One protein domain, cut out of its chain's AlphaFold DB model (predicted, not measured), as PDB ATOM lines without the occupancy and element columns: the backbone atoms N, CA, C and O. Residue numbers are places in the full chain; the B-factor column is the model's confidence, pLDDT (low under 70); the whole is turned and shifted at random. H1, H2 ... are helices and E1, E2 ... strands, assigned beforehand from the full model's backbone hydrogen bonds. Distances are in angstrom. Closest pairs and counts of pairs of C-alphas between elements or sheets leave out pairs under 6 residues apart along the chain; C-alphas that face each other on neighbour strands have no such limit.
ATOM      1  N   THR A  36      33.438  45.094 -23.166       88.06
ATOM      2  CA  THR A  36      34.762  44.603 -23.534       88.06
ATOM      3  C   THR A  36      35.127  45.198 -24.885       88.06
ATOM      4  O   THR A  36      34.373  45.055 -25.847       88.06
ATOM      5  N   LEU A  37      36.269  45.888 -24.946       88.00
ATOM      6  CA  LEU A  37      36.805  46.413 -26.194       88.00
ATOM      7  C   LEU A  37      37.695  45.358 -26.845       88.00
ATOM      8  O   LEU A  37      38.719  44.949 -26.292       88.00
ATOM      9  N   PHE A  38      37.308  44.961 -28.044       87.38
ATOM     10  CA  PHE A  38      38.069  44.093 -28.917       87.38
ATOM     11  C   PHE A  38      38.794  44.930 -29.964       87.38
ATOM     12  O   PHE A  38      38.180  45.740 -30.659       87.38
ATOM     13  N   VAL A  39      40.108  44.755 -30.046       86.19
ATOM     14  CA  VAL A  39      40.989  45.546 -30.903       86.19
ATOM     15  C   VAL A  39      41.698  44.609 -31.870       86.19
ATOM     16  O   VAL A  39      42.479  43.748 -31.460       86.19
ATOM     17  N   TYR A  40      41.411  44.782 -33.156       83.81
ATOM     18  CA  TYR A  40      42.032  44.034 -34.241       83.81
ATOM     19  C   TYR A  40      43.082  44.909 -34.925       83.81
ATOM     20  O   TYR A  40      42.746  45.925 -35.531       83.81
ATOM     21  N   GLU A  41      44.348  44.507 -34.846       78.25
ATOM     22  CA  GLU A  41      45.496  45.252 -35.383       78.25
ATOM     23  C   GLU A  41      46.405  44.360 -36.245       78.25
ATOM     24  O   GLU A  41      46.394  43.131 -36.138       78.25
ATOM     25  N   TYR A  42      47.220  44.992 -37.097       71.56
ATOM     26  CA  TYR A  42      48.237  44.352 -37.939       71.56
ATOM     27  C   TYR A  42      49.612  44.998 -37.679       71.56
ATOM     28  O   TYR A  42      49.685  46.227 -37.737       71.56
ATOM     29  N   PRO A  43      50.725  44.249 -37.516       60.56
ATOM     30  CA  PRO A  43      50.889  42.906 -36.955       60.56
ATOM     31  C   PRO A  43      51.196  42.945 -35.437       60.56
ATOM     32  O   PRO A  43      51.579  43.982 -34.905       60.56
ATOM     33  N   ALA A  44      51.032  41.795 -34.765       56.97
ATOM     34  CA  ALA A  44      51.185  41.524 -33.324       56.97
ATOM     35  C   ALA A  44      51.913  42.607 -32.498       56.97
ATOM     36  O   ALA A  44      53.125  42.557 -32.287       56.97
ATOM     37  N   SER A  45      51.150  43.563 -31.981       50.28
ATOM     38  CA  SER A  45      51.639  44.545 -31.027       50.28
ATOM     39  C   SER A  45      51.046  44.204 -29.668       50.28
ATOM     40  O   SER A  45      49.841  44.005 -29.532       50.28
ATOM     41  N   ASN A  46      51.939  44.052 -28.690       55.97
ATOM     42  CA  ASN A  46      51.666  43.782 -27.282       55.97
ATOM     43  C   ASN A  46      50.418  44.503 -26.768       55.97
ATOM     44  O   ASN A  46      50.132  45.600 -27.228       55.97
ATOM     45  N   SER A  47      49.784  43.916 -25.746       57.66
ATOM     46  CA  SER A  47      48.657  44.390 -24.921       57.66
ATOM     47  C   SER A  47      48.789  45.830 -24.386       57.66
ATOM     48  O   SER A  47      48.782  46.077 -23.176       57.66
ATOM     49  N   LYS A  48      48.973  46.800 -25.271       65.62
ATOM     50  CA  LYS A  48      49.101  48.219 -24.995       65.62
ATOM     51  C   LYS A  48      47.713  48.816 -25.101       65.62
ATOM     52  O   LYS A  48      46.933  48.456 -25.972       65.62
ATOM     53  N   LYS A  49      47.403  49.738 -24.193       68.50
ATOM     54  CA  LYS A  49      46.169  50.518 -24.291       68.50
ATOM     55  C   LYS A  49      46.114  51.204 -25.657       68.50
ATOM     56  O   LYS A  49      47.138  51.710 -26.115       68.50
ATOM     57  N   VAL A  50      44.924  51.231 -26.255       79.00
ATOM     58  CA  VAL A  50      44.660  51.963 -27.498       79.00
ATOM     59  C   VAL A  50      45.013  53.428 -27.272       79.00
ATOM     60  O   VAL A  50      44.465  54.076 -26.375       79.00
ATOM     61  N   GLU A  51      45.968  53.936 -28.043       81.25
ATOM     62  CA  GLU A  51      46.404  55.322 -27.931       81.25
ATOM     63  C   GLU A  51      45.257  56.269 -28.311       81.25
ATOM     64  O   GLU A  51      44.543  56.052 -29.288       81.25
ATOM     65  N   GLY A  52      45.050  57.309 -27.501       82.56
ATOM     66  CA  GLY A  52      43.976  58.280 -27.712       82.56
ATOM     67  C   GLY A  52      42.570  57.792 -27.346       82.56
ATOM     68  O   GLY A  52      41.625  58.542 -27.570       82.56
ATOM     69  N   LEU A  53      42.397  56.591 -26.783       85.19
ATOM     70  CA  LEU A  53      41.102  56.140 -26.267       85.19
ATOM     71  C   LEU A  53      40.735  56.897 -24.983       85.19
ATOM     72  O   LEU A  53      41.452  56.848 -23.981       85.19
ATOM     73  N   GLU A  54      39.579  57.549 -25.002       83.62
ATOM     74  CA  GLU A  54      39.008  58.269 -23.874       83.62
ATOM     75  C   GLU A  54      37.754  57.530 -23.397       83.62
ATOM     76  O   GLU A  54      36.710  57.580 -24.041       83.62
ATOM     77  N   ASP A  55      37.843  56.863 -22.241       77.38
ATOM     78  CA  ASP A  55      36.692  56.262 -21.552       77.38
ATOM     79  C   ASP A  55      36.389  57.047 -20.262       77.38
ATOM     80  O   ASP A  55      36.795  56.641 -19.164       77.38
ATOM     81  N   PRO A  56      35.711  58.207 -20.364       71.00
ATOM     82  CA  PRO A  56      35.476  59.096 -19.225       71.00
ATOM     83  C   PRO A  56      34.655  58.438 -18.106       71.00
ATOM     84  O   PRO A  56      34.755  58.842 -16.948       71.00
ATOM     85  N   ASN A  57      33.881  57.399 -18.425       77.56
ATOM     86  CA  ASN A  57      32.996  56.716 -17.487       77.56
ATOM     87  C   ASN A  57      33.506  55.354 -17.008       77.56
ATOM     88  O   ASN A  57      32.803  54.705 -16.228       77.56
ATOM     89  N   LYS A  58      34.704  54.931 -17.433       79.12
ATOM     90  CA  LYS A  58      35.292  53.626 -17.096       79.12
ATOM     91  C   LYS A  58      34.343  52.458 -17.421       79.12
ATOM     92  O   LYS A  58      34.246  51.511 -16.637       79.12
ATOM     93  N   ARG A  59      33.579  52.551 -18.520       79.69
ATOM     94  CA  ARG A  59      32.650  51.486 -18.942       79.69
ATOM     95  C   ARG A  59      33.378  50.324 -19.613       79.69
ATOM     96  O   ARG A  59      32.863  49.207 -19.594       79.69
ATOM     97  N   ILE A  60      34.559  50.559 -20.176       84.69
ATOM     98  CA  ILE A  60      35.407  49.510 -20.731       84.69
ATOM     99  C   ILE A  60      36.110  48.810 -19.569       84.69
ATOM    100  O   ILE A  60      37.080  49.314 -19.001       84.69
ATOM    101  N   SER A  61      35.607  47.635 -19.200       79.94
ATOM    102  CA  SER A  61      36.130  46.838 -18.084       79.94
ATOM    103  C   SER A  61      37.146  45.783 -18.529       79.94
ATOM    104  O   SER A  61      37.851  45.221 -17.693       79.94
ATOM    105  N   GLY A  62      37.268  45.534 -19.837       78.44
ATOM    106  CA  GLY A  62      38.230  44.588 -20.392       78.44
ATOM    107  C   GLY A  62      38.690  44.967 -21.794       78.44
ATOM    108  O   GLY A  62      37.943  45.573 -22.562       78.44
ATOM    109  N   TYR A  63      39.918  44.567 -22.115       80.88
ATOM    110  CA  TYR A  63      40.516  44.712 -23.435       80.88
ATOM    111  C   TYR A  63      40.949  43.346 -23.936       80.88
ATOM    112  O   TYR A  63      41.509  42.551 -23.179       80.88
ATOM    113  N   SER A  64      40.734  43.096 -25.217       79.69
ATOM    114  CA  SER A  64      41.247  41.909 -25.878       79.69
ATOM    115  C   SER A  64      41.794  42.306 -27.242       79.69
ATOM    116  O   SER A  64      41.111  42.932 -28.050       79.69
ATOM    117  N   PHE A  65      43.070  41.997 -27.448       79.69
ATOM    118  CA  PHE A  65      43.825  42.343 -28.643       79.69
ATOM    119  C   PHE A  65      44.055  41.078 -29.449       79.69
ATOM    120  O   PHE A  65      44.373  40.032 -28.879       79.69
ATOM    121  N   GLY A  66      43.932  41.172 -30.764       72.31
ATOM    122  CA  GLY A  66      44.167  40.028 -31.624       72.31
ATOM    123  C   GLY A  66      44.467  40.425 -33.053       72.31
ATOM    124  O   GLY A  66      44.278  41.566 -33.474       72.31
ATOM    125  N   VAL A  67      44.987  39.448 -33.783       69.81
ATOM    126  CA  VAL A  67      45.403  39.615 -35.170       69.81
ATOM    127  C   VAL A  67      44.303  39.048 -36.068       69.81
ATOM    128  O   VAL A  67      43.848  37.926 -35.825       69.81
ATOM    129  N   PRO A  68      43.863  39.771 -37.110       67.75
ATOM    130  CA  PRO A  68      42.939  39.219 -38.094       67.75
ATOM    131  C   PRO A  68      43.460  37.894 -38.662       67.75
ATOM    132  O   PRO A  68      44.621  37.788 -39.050       67.75
ATOM    133  N   GLY A  69      42.605  36.873 -38.712       60.41
ATOM    134  CA  GLY A  69      42.937  35.579 -39.321       60.41
ATOM    135  C   GLY A  69      43.816  34.639 -38.484       60.41
ATOM    136  O   GLY A  69      43.930  33.468 -38.839       60.41
ATOM    137  N   ILE A  70      44.380  35.086 -37.355       59.41
ATOM    138  CA  ILE A  70      45.117  34.242 -36.401       59.41
ATOM    139  C   ILE A  70      44.235  34.119 -35.151       59.41
ATOM    140  O   ILE A  70      44.122  35.069 -34.383       59.41
ATOM    141  N   GLY A  71      43.519  33.002 -34.968       53.44
ATOM    142  CA  GLY A  71      42.596  32.838 -33.823       53.44
ATOM    143  C   GLY A  71      43.289  33.103 -32.466       53.44
ATOM    144  O   GLY A  71      44.467  32.794 -32.329       53.44
ATOM    145  N   ILE A  72      42.652  33.659 -31.420       57.75
ATOM    146  CA  ILE A  72      41.217  33.818 -31.110       57.75
ATOM    147  C   ILE A  72      40.856  35.288 -30.832       57.75
ATOM    148  O   ILE A  72      41.398  35.898 -29.915       57.75
ATOM    149  N   LEU A  73      39.830  35.756 -31.547       67.62
ATOM    150  CA  LEU A  73      38.908  36.844 -31.206       67.62
ATOM    151  C   LEU A  73      37.511  36.509 -31.775       67.62
ATOM    152  O   LEU A  73      37.394  35.518 -32.500       67.62
ATOM    153  N   ASP A  74      36.458  37.241 -31.378       68.12
ATOM    154  CA  ASP A  74      35.043  36.859 -31.569       68.12
ATOM    155  C   ASP A  74      34.743  36.317 -32.981       68.12
ATOM    156  O   ASP A  74      34.821  37.033 -33.977       68.12
ATOM    157  N   LYS A  75      34.369  35.030 -33.059       71.62
ATOM    158  CA  LYS A  75      34.166  34.297 -34.323       71.62
ATOM    159  C   LYS A  75      33.060  34.887 -35.201       71.62
ATOM    160  O   LYS A  75      32.974  34.534 -36.374       71.62
ATOM    161  N   ARG A  76      32.197  35.738 -34.640       76.88
ATOM    162  CA  ARG A  76      31.133  36.433 -35.374       76.88
ATOM    163  C   ARG A  76      31.672  37.582 -36.227       76.88
ATOM    164  O   ARG A  76      30.946  38.090 -37.075       76.88
ATOM    165  N   ILE A  77      32.919  37.997 -36.012       76.38
ATOM    166  CA  ILE A  77      33.491  39.204 -36.602       76.38
ATOM    167  C   ILE A  77      34.500  38.810 -37.677       76.38
ATOM    168  O   ILE A  77      35.600  38.342 -37.390       76.38
ATOM    169  N   ASN A  78      34.117  39.024 -38.936       75.56
ATOM    170  CA  ASN A  78      35.030  38.887 -40.064       75.56
ATOM    171  C   ASN A  78      35.732  40.226 -40.323       75.56
ATOM    172  O   ASN A  78      35.109  41.182 -40.786       75.56
ATOM    173  N   VAL A  79      37.022  40.300 -40.011       78.12
ATOM    174  CA  VAL A  79      37.798  41.538 -40.127       78.12
ATOM    175  C   VAL A  79      38.386  41.651 -41.526       78.12
ATOM    176  O   VAL A  79      39.283  40.894 -41.891       78.12
ATOM    177  N   LEU A  80      37.882  42.609 -42.302       77.00
ATOM    178  CA  LEU A  80      38.343  42.876 -43.670       77.00
ATOM    179  C   LEU A  80      39.456  43.933 -43.728       77.00
ATOM    180  O   LEU A  80      40.255  43.934 -44.660       77.00
ATOM    181  N   SER A  81      39.510  44.828 -42.741       76.75
ATOM    182  CA  SER A  81      40.478  45.921 -42.645       76.75
ATOM    183  C   SER A  81      40.872  46.173 -41.191       76.75
ATOM    184  O   SER A  81      40.096  45.923 -40.269       76.75
ATOM    185  N   THR A  82      42.090  46.673 -40.988       80.81
ATOM    186  CA  THR A  82      42.637  47.040 -39.673       80.81
ATOM    187  C   THR A  82      43.171  48.473 -39.669       80.81
ATOM    188  O   THR A  82      43.684  48.902 -40.706       80.81
ATOM    189  N   PRO A  83      43.163  49.172 -38.517       84.00
ATOM    190  CA  PRO A  83      42.652  48.708 -37.224       84.00
ATOM    191  C   PRO A  83      41.118  48.622 -37.200       84.00
ATOM    192  O   PRO A  83      40.446  49.402 -37.865       84.00
ATOM    193  N   LEU A  84      40.567  47.670 -36.445       88.31
ATOM    194  CA  LEU A  84      39.126  47.562 -36.196       88.31
ATOM    195  C   LEU A  84      38.876  47.472 -34.691       88.31
ATOM    196  O   LEU A  84      39.442  46.627 -34.001       88.31
ATOM    197  N   TYR A  85      38.002  48.332 -34.193       89.38
ATOM    198  CA  TYR A  85      37.582  48.419 -32.806       89.38
ATOM    199  C   TYR A  85      36.138  47.949 -32.689       89.38
ATOM    200  O   TYR A  85      35.263  48.424 -33.412       89.38
ATOM    201  N   VAL A  86      35.886  47.030 -31.764       89.75
ATOM    202  CA  VAL A  86      34.566  46.440 -31.546       89.75
ATOM    203  C   VAL A  86      34.244  46.500 -30.059       89.75
ATOM    204  O   VAL A  86      34.967  45.940 -29.237       89.75
ATOM    205  N   LEU A  87      33.147  47.163 -29.706       90.12
ATOM    206  CA  LEU A  87      32.583  47.137 -28.362       90.12
ATOM    207  C   LEU A  87      31.557  46.015 -28.263       90.12
ATOM    208  O   LEU A  87      30.619  45.953 -29.056       90.12
ATOM    209  N   ILE A  88      31.723  45.157 -27.259       88.69
ATOM    210  CA  ILE A  88      30.768  44.099 -26.934       88.69
ATOM    211  C   ILE A  88      30.221  44.326 -25.528       88.69
ATOM    212  O   ILE A  88      30.993  44.504 -24.579       88.69
ATOM    213  N   LYS A  89      28.893  44.307 -25.381       88.75
ATOM    214  CA  LYS A  89      28.208  44.351 -24.084       88.75
ATOM    215  C   LYS A  89      28.526  43.092 -23.288       88.75
ATOM    216  O   LYS A  89      28.342  41.976 -23.761       88.75
ATOM    217  N   GLN A  90      28.955  43.240 -22.038       84.06
ATOM    218  CA  GLN A  90      29.290  42.068 -21.221       84.06
ATOM    219  C   GLN A  90      28.068  41.239 -20.819       84.06
ATOM    220  O   GLN A  90      28.184  40.024 -20.664       84.06
ATOM    221  N   LYS A  91      26.912  41.892 -20.655       82.56
ATOM    222  CA  LYS A  91      25.681  41.283 -20.133       82.56
ATOM    223  C   LYS A  91      25.133  40.174 -21.037       82.56
ATOM    224  O   LYS A  91      24.724  39.134 -20.534       82.56
ATOM    225  N   ASP A  92      25.112  40.409 -22.342       86.31
ATOM    226  CA  ASP A  92      24.496  39.554 -23.366       86.31
ATOM    227  C   ASP A  92      25.467  39.173 -24.490       86.31
ATOM    228  O   ASP A  92      25.106  38.403 -25.380       86.31
ATOM    229  N   GLN A  93      26.714  39.655 -24.432       83.62
ATOM    230  CA  GLN A  93      27.711  39.468 -25.482       83.62
ATOM    231  C   GLN A  93      27.243  40.041 -26.833       83.62
ATOM    232  O   GLN A  93      27.654  39.546 -27.886       83.62
ATOM    233  N   GLU A  94      26.385  41.065 -26.839       88.25
ATOM    234  CA  GLU A  94      25.955  41.744 -28.062       88.25
ATOM    235  C   GLU A  94      27.051  42.682 -28.589       88.25
ATOM    236  O   GLU A  94      27.734  43.356 -27.815       88.25
ATOM    237  N   ILE A  95      27.242  42.705 -29.913       88.69
ATOM    238  CA  ILE A  95      28.138  43.664 -30.566       88.69
ATOM    239  C   ILE A  95      27.409  44.999 -30.620       88.69
ATOM    240  O   ILE A  95      26.467  45.161 -31.389       88.69
ATOM    241  N   GLU A  96      27.872  45.945 -29.817       90.19
ATOM    242  CA  GLU A  96      27.223  47.243 -29.683       90.19
ATOM    243  C   GLU A  96      27.680  48.220 -30.758       90.19
ATOM    244  O   GLU A  96      26.893  48.960 -31.344       90.19
ATOM    245  N   TYR A  97      28.987  48.242 -31.008       90.25
ATOM    246  CA  TYR A  97      29.582  49.254 -31.859       90.25
ATOM    247  C   TYR A  97      30.836  48.731 -32.539       90.25
ATOM    248  O   TYR A  97      31.645  48.035 -31.924       90.25
ATOM    249  N   VAL A  98      31.004  49.089 -33.810       90.00
ATOM    250  CA  VAL A  98      32.145  48.696 -34.637       90.00
ATOM    251  C   VAL A  98      32.639  49.914 -35.404       90.00
ATOM    252  O   VAL A  98      31.857  50.600 -36.058       90.00
ATOM    253  N   THR A  99      33.937  50.186 -35.335       91.00
ATOM    254  CA  THR A  99      34.563  51.298 -36.056       91.00
ATOM    255  C   THR A  99      36.036  51.017 -36.312       91.00
ATOM    256  O   THR A  99      36.680  50.310 -35.550       91.00
ATOM    257  N   ASP A 100      36.596  51.607 -37.355       89.62
ATOM    258  CA  ASP A 100      38.035  51.640 -37.634       89.62
ATOM    259  C   ASP A 100      38.713  52.910 -37.088       89.62
ATOM    260  O   ASP A 100      39.922  53.100 -37.213       89.62
ATOM    261  N   ASN A 101      37.940  53.803 -36.460       90.62
ATOM    262  CA  ASN A 101      38.392  55.126 -36.055       90.62
ATOM    263  C   ASN A 101      38.199  55.363 -34.551       90.62
ATOM    264  O   ASN A 101      37.069  55.460 -34.063       90.62
ATOM    265  N   VAL A 102      39.312  55.556 -33.835       88.94
ATOM    266  CA  VAL A 102      39.337  55.830 -32.385       88.94
ATOM    267  C   VAL A 102      38.571  57.104 -32.011       88.94
ATOM    268  O   VAL A 102      37.934  57.143 -30.963       88.94
ATOM    269  N   LYS A 103      38.558  58.144 -32.857       90.94
ATOM    270  CA  LYS A 103      37.793  59.372 -32.566       90.94
ATOM    271  C   LYS A 103      36.293  59.098 -32.542       90.94
ATOM    272  O   LYS A 103      35.627  59.518 -31.604       90.94
ATOM    273  N   LYS A 104      35.792  58.329 -33.513       91.06
ATOM    274  CA  LYS A 104      34.381  57.911 -33.556       91.06
ATOM    275  C   LYS A 104      34.026  57.006 -32.378       91.06
ATOM    276  O   LYS A 104      32.950  57.136 -31.810       91.06
ATOM    277  N   LEU A 105      34.947  56.124 -31.980       90.31
ATOM    278  CA  LEU A 105      34.789  55.312 -30.772       90.31
ATOM    279  C   LEU A 105      34.645  56.194 -29.525       90.31
ATOM    280  O   LEU A 105      33.735  55.979 -28.733       90.31
ATOM    281  N   ASN A 106      35.498  57.206 -29.369       90.38
ATOM    282  CA  ASN A 106      35.413  58.148 -28.253       90.38
ATOM    283  C   ASN A 106      34.131  58.982 -28.289       90.38
ATOM    284  O   ASN A 106      33.550  59.231 -27.240       90.38
ATOM    285  N   GLU A 107      33.698  59.438 -29.465       90.00
ATOM    286  CA  GLU A 107      32.426  60.150 -29.632       90.00
ATOM    287  C   GLU A 107      31.259  59.270 -29.191       90.00
ATOM    288  O   GLU A 107      30.482  59.688 -28.339       90.00
ATOM    289  N   TYR A 108      31.206  58.019 -29.653       89.00
ATOM    290  CA  TYR A 108      30.189  57.059 -29.227       89.00
ATOM    291  C   TYR A 108      30.216  56.826 -27.710       89.00
ATOM    292  O   TYR A 108      29.193  56.948 -27.036       89.00
ATOM    293  N   LEU A 109      31.406  56.577 -27.150       86.19
ATOM    294  CA  LEU A 109      31.588  56.412 -25.711       86.19
ATOM    295  C   LEU A 109      31.161  57.655 -24.932       86.19
ATOM    296  O   LEU A 109      30.732  57.494 -23.801       86.19
ATOM    297  N   LYS A 110      31.266  58.862 -25.505       84.31
ATOM    298  CA  LYS A 110      30.816  60.135 -24.916       84.31
ATOM    299  C   LYS A 110      29.315  60.383 -25.074       84.31
ATOM    300  O   LYS A 110      28.730  61.015 -24.200       84.31
ATOM    301  N   GLU A 111      28.695  59.929 -26.158       80.94
ATOM    302  CA  GLU A 111      27.281  60.179 -26.464       80.94
ATOM    303  C   GLU A 111      26.326  59.211 -25.762       80.94
ATOM    304  O   GLU A 111      25.290  59.649 -25.267       80.94
ATOM    305  N   GLU A 112      26.708  57.943 -25.572       66.44
ATOM    306  CA  GLU A 112      25.988  56.971 -24.721       66.44
ATOM    307  C   GLU A 112      25.952  57.358 -23.211       66.44
ATOM    308  O   GLU A 112      25.564  56.568 -22.336       66.44
ATOM    309  N   ILE A 113      26.414  58.572 -22.888       53.00
ATOM    310  CA  ILE A 113      26.518  59.191 -21.559       53.00
ATOM    311  C   ILE A 113      25.516  60.359 -21.386       53.00
ATOM    312  O   ILE A 113      25.571  61.056 -20.374       53.00
TER     313      ILE A 113
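This is residues 36 to 113 of the 114 residues of an uncharacterized protein of Paenibacillus sp. SDF0028 (UniProt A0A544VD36). A strongly twisted sheet of four strands has one helix, H1, over one face; long loops link E1 to E2 and E2 to E3. The printed part has 78 residues, in order E1 E2 E3 E4 H1; the mixed sheet runs E2 E1 E3 E4. The class is mixed, helices and strands, with under half of the residues in named elements. It is compact, radius of gyration of the C-alphas 11.9 A, spanning 34 by 27 by 20 A.

E1, residues 36 to 40, 13.0 A, begins at C-alpha 36 (34.762, 44.603, -23.534). E2 is residues 60 to 66, 16.9 A; E3, 84 to 89, 16.6 A; E4, 95 to 99, 11.4 A. H1, residues 102 to 111, 14.1 A, ends at C-alpha 111 (27.281, 60.179, -26.464).

Within hydrogen-bond range are N 37 and O 62, 2.9 A, between parallel E1 and E2; N 38 and O 86, 2.8 A, between antiparallel E1 and E3; and N 87 and O 97, 2.8 A, in the antiparallel hairpin E3 and E4. H1, with every O i to N i+4 pair in range, is on the sheet, height 9.4 A, over E3 and along the strands, 12 degrees to E3 on the local plane; only just not over E4, where 2 of its C-alphas fall. Thr 99 and Leu 105 are the closest C-alphas of E4 and H1, 6.6 A.

The farthest C-alphas, Ile 70 and Ile 113, are 34.5 A apart. The printed part has no cut. Residues 43 to 49, 67 to 74 and 112 to 113 have pLDDT under 70.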